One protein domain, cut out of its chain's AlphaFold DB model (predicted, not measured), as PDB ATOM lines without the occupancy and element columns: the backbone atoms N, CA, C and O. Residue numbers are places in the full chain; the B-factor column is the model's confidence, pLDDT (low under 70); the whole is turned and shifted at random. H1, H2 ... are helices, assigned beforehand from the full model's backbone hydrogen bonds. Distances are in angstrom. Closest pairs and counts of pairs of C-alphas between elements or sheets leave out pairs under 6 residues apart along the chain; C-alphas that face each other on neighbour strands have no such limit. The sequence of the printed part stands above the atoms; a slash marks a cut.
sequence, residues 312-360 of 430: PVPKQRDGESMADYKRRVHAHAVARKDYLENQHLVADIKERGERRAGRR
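AT A GLANCE: This is residues 312 to 360 of the 430 residues of an uncharacterized protein of Rhodosporidium toruloides (strain NP11) (UniProt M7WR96). The longest helix, H1, meets H2 end to end at a corner, making a wide, open V; the leading stretch, residues 312 to 321, loops round at residues 318 to 321 and runs beside the first half of H1. H2 sticks out with no other part of the printed part packed on it. The printed part has 49 residues and two named helices, H1 then H2, with no named strand; its class is all helix. It is extended, with a radius of gyration of the C-alphas of 16.8 A and spans of 50 by 22 by 13 A.

IN THESE COORDINATES: H1, residues 322 to 341, is 28.3 A long and begins at C-alpha 322 (-23.825, 8.861, 158.249). H2, residues 343 to 360, is 25.8 A long and ends at C-alpha 360 (11.466, -9.445, 186.306).

HOW THE PARTS SIT: H1 and H2 are close but not clearly touching; their closest C-alphas, of Tyr 339 and Val 346, are 7.9 A apart. They run the same way at a steep tilt of 69 degrees, only just short of about perpendicular. In both helices every O i to N i+4 pair is within hydrogen-bond range.

THE WHOLE: The C-alphas farthest apart, of Gly 319 and Arg 359, are 50.0 A apart. Residues 334 to 360 stand free. The link from H1 to H2 is tight. The printed part has no cut, and no printed residue is under 70 in pLDDT.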
ATOM      1  N   PRO A 312     -17.493   2.100 175.289       92.38
ATOM      2  CA  PRO A 312     -18.871   2.411 174.954       92.38
ATOM      3  C   PRO A 312     -19.013   2.612 173.441       92.38
ATOM      4  O   PRO A 312     -18.144   3.201 172.797       92.38
ATOM      5  N   VAL A 313     -20.156   2.181 172.895       91.38
ATOM      6  CA  VAL A 313     -20.459   2.299 171.461       91.38
ATOM      7  C   VAL A 313     -20.205   3.739 170.987       91.38
ATOM      8  O   VAL A 313     -20.698   4.683 171.621       91.38
ATOM      9  N   PRO A 314     -19.463   3.943 169.880       89.62
ATOM     10  CA  PRO A 314     -19.099   5.280 169.451       89.62
ATOM     11  C   PRO A 314     -20.342   6.115 169.128       89.62
ATOM     12  O   PRO A 314     -21.238   5.668 168.411       89.62
ATOM     13  N   LYS A 315     -20.382   7.353 169.625       95.06
ATOM     14  CA  LYS A 315     -21.393   8.346 169.233       95.06
ATOM     15  C   LYS A 315     -20.999   9.003 167.902       95.06
ATOM     16  O   LYS A 315     -19.804   9.085 167.581       95.06
ATOM     17  N   GLN A 316     -21.998   9.439 167.133       95.00
ATOM     18  CA  GLN A 316     -21.787  10.204 165.900       95.00
ATOM     19  C   GLN A 316     -21.130  11.543 166.246       95.00
ATOM     20  O   GLN A 316     -21.518  12.178 167.227       95.00
ATOM     21  N   ARG A 317     -20.095  11.930 165.494       95.19
ATOM     22  CA  ARG A 317     -19.404  13.213 165.692       95.19
ATOM     23  C   ARG A 317     -20.104  14.323 164.907       95.19
ATOM     24  O   ARG A 317     -20.686  14.066 163.855       95.19
ATOM     25  N   ASP A 318     -19.990  15.558 165.383       94.12
ATOM     26  CA  ASP A 318     -20.520  16.718 164.668       94.12
ATOM     27  C   ASP A 318     -19.832  16.858 163.300       94.12
ATOM     28  O   ASP A 318     -18.605  16.815 163.200       94.12
ATOM     29  N   GLY A 319     -20.630  16.963 162.233       94.00
ATOM     30  CA  GLY A 319     -20.144  17.017 160.848       94.00
ATOM     31  C   GLY A 319     -19.740  15.669 160.234       94.00
ATOM     32  O   GLY A 319     -19.330  15.630 159.075       94.00
ATOM     33  N   GLU A 320     -19.864  14.554 160.960       94.12
ATOM     34  CA  GLU A 320     -19.554  13.224 160.430       94.12
ATOM     35  C   GLU A 320     -20.676  12.692 159.533       94.12
ATOM     36  O   GLU A 320     -21.852  12.658 159.917       94.12
ATOM     37  N   SER A 321     -20.300  12.210 158.346       95.62
ATOM     38  CA  SER A 321     -21.246  11.586 157.428       95.62
ATOM     39  C   SER A 321     -21.861  10.326 158.051       95.62
ATOM     40  O   SER A 321     -21.200   9.550 158.746       95.62
ATOM     41  N   MET A 322     -23.139  10.067 157.764       94.31
ATOM     42  CA  MET A 322     -23.825   8.861 158.249       94.31
ATOM     43  C   MET A 322     -23.121   7.567 157.791       94.31
ATOM     44  O   MET A 322     -23.163   6.554 158.489       94.31
ATOM     45  N   ALA A 323     -22.465   7.587 156.626       92.44
ATOM     46  CA  ALA A 323     -21.710   6.446 156.117       92.44
ATOM     47  C   ALA A 323     -20.456   6.169 156.962       92.44
ATOM     48  O   ALA A 323     -20.220   5.018 157.333       92.44
ATOM     49  N   ASP A 324     -19.696   7.205 157.319       89.94
ATOM     50  CA  ASP A 324     -18.497   7.072 158.157       89.94
ATOM     51  C   ASP A 324     -18.855   6.669 159.588       89.94
ATOM     52  O   ASP A 324     -18.217   5.783 160.166       89.94
ATOM     53  N   TYR A 325     -19.952   7.221 160.118       93.81
ATOM     54  CA  TYR A 325     -20.507   6.799 161.400       93.81
ATOM     55  C   TYR A 325     -20.851   5.302 161.402       93.81
ATOM     56  O   TYR A 325     -20.384   4.557 162.268       93.81
ATOM     57  N   LYS A 326     -21.602   4.825 160.397       91.88
ATOM     58  CA  LYS A 326     -21.942   3.399 160.255       91.88
ATOM     59  C   LYS A 326     -20.700   2.520 160.115       91.88
ATOM     60  O   LYS A 326     -20.654   1.460 160.735       91.88
ATOM     61  N   ARG A 327     -19.686   2.955 159.357       87.50
ATOM     62  CA  ARG A 327     -18.402   2.240 159.229       87.50
ATOM     63  C   ARG A 327     -17.699   2.099 160.577       87.50
ATOM     64  O   ARG A 327     -17.256   1.003 160.900       87.50
ATOM     65  N   ARG A 328     -17.649   3.158 161.390       90.69
ATOM     66  CA  ARG A 328     -17.051   3.115 162.737       90.69
ATOM     67  C   ARG A 328     -17.822   2.236 163.712       90.69
ATOM     68  O   ARG A 328     -17.207   1.477 164.451       90.69
ATOM     69  N   VAL A 329     -19.152   2.327 163.726       91.06
ATOM     70  CA  VAL A 329     -19.991   1.463 164.575       91.06
ATOM     71  C   VAL A 329     -19.827   0.000 164.170       91.06
ATOM     72  O   VAL A 329     -19.696  -0.862 165.034       91.06
ATOM     73  N   HIS A 330     -19.784  -0.280 162.865       87.75
ATOM     74  CA  HIS A 330     -19.530  -1.623 162.358       87.75
ATOM     75  C   HIS A 330     -18.133  -2.120 162.748       87.75
ATOM     76  O   HIS A 330     -18.028  -3.220 163.277       87.75
ATOM     77  N   ALA A 331     -17.088  -1.304 162.580       80.81
ATOM     78  CA  ALA A 331     -15.729  -1.644 163.003       80.81
ATOM     79  C   ALA A 331     -15.658  -1.964 164.507       80.81
ATOM     80  O   ALA A 331     -15.127  -3.003 164.880       80.81
ATOM     81  N   HIS A 332     -16.294  -1.149 165.354       83.81
ATOM     82  CA  HIS A 332     -16.381  -1.397 166.796       83.81
ATOM     83  C   HIS A 332     -17.148  -2.691 167.126       83.81
ATOM     84  O   HIS A 332     -16.776  -3.435 168.030       83.81
ATOM     85  N   ALA A 333     -18.237  -2.984 166.408       86.88
ATOM     86  CA  ALA A 333     -18.992  -4.226 166.590       86.88
ATOM     87  C   ALA A 333     -18.183  -5.463 166.164       86.88
ATOM     88  O   ALA A 333     -18.245  -6.488 166.842       86.88
ATOM     89  N   VAL A 334     -17.416  -5.356 165.075       83.62
ATOM     90  CA  VAL A 334     -16.507  -6.407 164.594       83.62
ATOM     91  C   VAL A 334     -15.379  -6.636 165.596       83.62
ATOM     92  O   VAL A 334     -15.204  -7.772 166.020       83.62
ATOM     93  N   ALA A 335     -14.697  -5.579 166.048       78.06
ATOM     94  CA  ALA A 335     -13.628  -5.669 167.047       78.06
ATOM     95  C   ALA A 335     -14.123  -6.311 168.353       78.06
ATOM     96  O   ALA A 335     -13.503  -7.228 168.884       78.06
ATOM     97  N   ARG A 336     -15.306  -5.904 168.835       87.12
ATOM     98  CA  ARG A 336     -15.919  -6.502 170.026       87.12
ATOM     99  C   ARG A 336     -16.257  -7.979 169.834       87.12
ATOM    100  O   ARG A 336     -16.031  -8.772 170.742       87.12
ATOM    101  N   LYS A 337     -16.834  -8.353 168.688       87.94
ATOM    102  CA  LYS A 337     -17.171  -9.751 168.387       87.94
ATOM    103  C   LYS A 337     -15.907 -10.614 168.320       87.94
ATOM    104  O   LYS A 337     -15.871 -11.657 168.962       87.94
ATOM    105  N   ASP A 338     -14.885 -10.144 167.612       79.69
ATOM    106  CA  ASP A 338     -13.600 -10.830 167.464       79.69
ATOM    107  C   ASP A 338     -12.899 -11.017 168.818       79.69
ATOM    108  O   ASP A 338     -12.455 -12.116 169.151       79.69
ATOM    109  N   TYR A 339     -12.904  -9.982 169.665       86.69
ATOM    110  CA  TYR A 339     -12.398 -10.074 171.034       86.69
ATOM    111  C   TYR A 339     -13.132 -11.146 171.853       86.69
ATOM    112  O   TYR A 339     -12.493 -11.944 172.540       86.69
ATOM    113  N   LEU A 340     -14.468 -11.190 171.780       85.38
ATOM    114  CA  LEU A 340     -15.281 -12.179 172.499       85.38
ATOM    115  C   LEU A 340     -15.000 -13.613 172.025       85.38
ATOM    116  O   LEU A 340     -14.869 -14.512 172.856       85.38
ATOM    117  N   GLU A 341     -14.864 -13.827 170.716       84.81
ATOM    118  CA  GLU A 341     -14.533 -15.136 170.131       84.81
ATOM    119  C   GLU A 341     -13.116 -15.597 170.526       84.81
ATOM    120  O   GLU A 341     -12.879 -16.786 170.771       84.81
ATOM    121  N   ASN A 342     -12.186 -14.654 170.695       83.31
ATOM    122  CA  ASN A 342     -10.780 -14.918 171.002       83.31
ATOM    123  C   ASN A 342     -10.387 -14.691 172.475       83.31
ATOM    124  O   ASN A 342      -9.196 -14.684 172.794       83.31
ATOM    125  N   GLN A 343     -11.348 -14.589 173.403       85.50
ATOM    126  CA  GLN A 343     -11.076 -14.330 174.829       85.50
ATOM    127  C   GLN A 343     -10.065 -15.296 175.459       85.50
ATOM    128  O   GLN A 343      -9.251 -14.903 176.289       85.50
ATOM    129  N   HIS A 344     -10.096 -16.565 175.056       82.62
ATOM    130  CA  HIS A 344      -9.169 -17.582 175.547       82.62
ATOM    131  C   HIS A 344      -7.713 -17.319 175.117       82.62
ATOM    132  O   HIS A 344      -6.793 -17.571 175.890       82.62
ATOM    133  N   LEU A 345      -7.494 -16.784 173.909       75.56
ATOM    134  CA  LEU A 345      -6.163 -16.403 173.421       75.56
ATOM    135  C   LEU A 345      -5.658 -15.150 174.131       75.56
ATOM    136  O   LEU A 345      -4.491 -15.094 174.512       75.56
ATOM    137  N   VAL A 346      -6.551 -14.181 174.339       81.00
ATOM    138  CA  VAL A 346      -6.290 -12.969 175.122       81.00
ATOM    139  C   VAL A 346      -5.866 -13.329 176.550       81.00
ATOM    140  O   VAL A 346      -4.847 -12.834 177.031       81.00
ATOM    141  N   ALA A 347      -6.589 -14.240 177.208       83.50
ATOM    142  CA  ALA A 347      -6.268 -14.699 178.557       83.50
ATOM    143  C   ALA A 347      -4.904 -15.410 178.630       83.50
ATOM    144  O   ALA A 347      -4.120 -15.127 179.530       83.50
ATOM    145  N   ASP A 348      -4.587 -16.272 177.659       84.81
ATOM    146  CA  ASP A 348      -3.279 -16.942 177.560       84.81
ATOM    147  C   ASP A 348      -2.122 -15.947 177.350       84.81
ATOM    148  O   ASP A 348      -1.051 -16.090 177.941       84.81
ATOM    149  N   ILE A 349      -2.314 -14.910 176.526       80.44
ATOM    150  CA  ILE A 349      -1.315 -13.843 176.336       80.44
ATOM    151  C   ILE A 349      -1.109 -13.066 177.639       80.44
ATOM    152  O   ILE A 349       0.034 -12.872 178.056       80.44
ATOM    153  N   LYS A 350      -2.203 -12.691 178.310       85.50
ATOM    154  CA  LYS A 350      -2.165 -11.964 179.581       85.50
ATOM    155  C   LYS A 350      -1.464 -12.764 180.678       85.50
ATOM    156  O   LYS A 350      -0.566 -12.242 181.333       85.50
ATOM    157  N   GLU A 351      -1.780 -14.050 180.816       87.81
ATOM    158  CA  GLU A 351      -1.128 -14.933 181.787       87.81
ATOM    159  C   GLU A 351       0.376 -15.087 181.492       87.81
ATOM    160  O   GLU A 351       1.212 -15.058 182.403       87.81
ATOM    161  N   ARG A 352       0.762 -15.215 180.213       84.31
ATOM    162  CA  ARG A 352       2.179 -15.220 179.814       84.31
ATOM    163  C   ARG A 352       2.871 -13.909 180.193       84.31
ATOM    164  O   ARG A 352       4.002 -13.965 180.687       84.31
ATOM    165  N   GLY A 353       2.208 -12.769 180.012       84.06
ATOM    166  CA  GLY A 353       2.708 -11.460 180.431       84.06
ATOM    167  C   GLY A 353       2.893 -11.334 181.940       84.06
ATOM    168  O   GLY A 353       3.978 -10.971 182.397       84.06
ATOM    169  N   GLU A 354       1.913 -11.759 182.735       85.44
ATOM    170  CA  GLU A 354       1.995 -11.761 184.204       85.44
ATOM    171  C   GLU A 354       3.133 -12.659 184.717       85.44
ATOM    172  O   GLU A 354       3.938 -12.248 185.561       85.44
ATOM    173  N   ARG A 355       3.293 -13.863 184.146       84.56
ATOM    174  CA  ARG A 355       4.421 -14.759 184.464       84.56
ATOM    175  C   ARG A 355       5.776 -14.121 184.136       84.56
ATOM    176  O   ARG A 355       6.767 -14.420 184.809       84.56
ATOM    177  N   ARG A 356       5.858 -13.269 183.107       81.94
ATOM    178  CA  ARG A 356       7.078 -12.515 182.763       81.94
ATOM    179  C   ARG A 356       7.327 -11.366 183.732       81.94
ATOM    180  O   ARG A 356       8.465 -11.229 184.186       81.94
ATOM    181  N   ALA A 357       6.295 -10.592 184.063       80.19
ATOM    182  CA  ALA A 357       6.375  -9.506 185.035       80.19
ATOM    183  C   ALA A 357       6.907 -10.025 186.381       80.19
ATOM    184  O   ALA A 357       7.947  -9.562 186.849       80.19
ATOM    185  N   GLY A 358       6.336 -11.119 186.898       83.94
ATOM    186  CA  GLY A 358       6.803 -11.735 188.146       83.94
ATOM    187  C   GLY A 358       8.248 -12.261 188.099       83.94
ATOM    188  O   GLY A 358       8.949 -12.264 189.111       83.94
ATOM    189  N   ARG A 359       8.753 -12.680 186.927       82.25
ATOM    190  CA  ARG A 359      10.173 -13.059 186.762       82.25
ATOM    191  C   ARG A 359      11.112 -11.851 186.771       82.25
ATOM    192  O   ARG A 359      12.257 -12.003 187.199       82.25
ATOM    193  N   ARG A 360      10.671 -10.686 186.280       77.56
ATOM    194  CA  ARG A 360      11.466  -9.445 186.306       77.56
ATOM    195  C   ARG A 360      11.631  -8.927 187.722       77.56
ATOM    196  O   ARG A 360      12.766  -8.657 188.110       77.56
TER     197      ARG A 360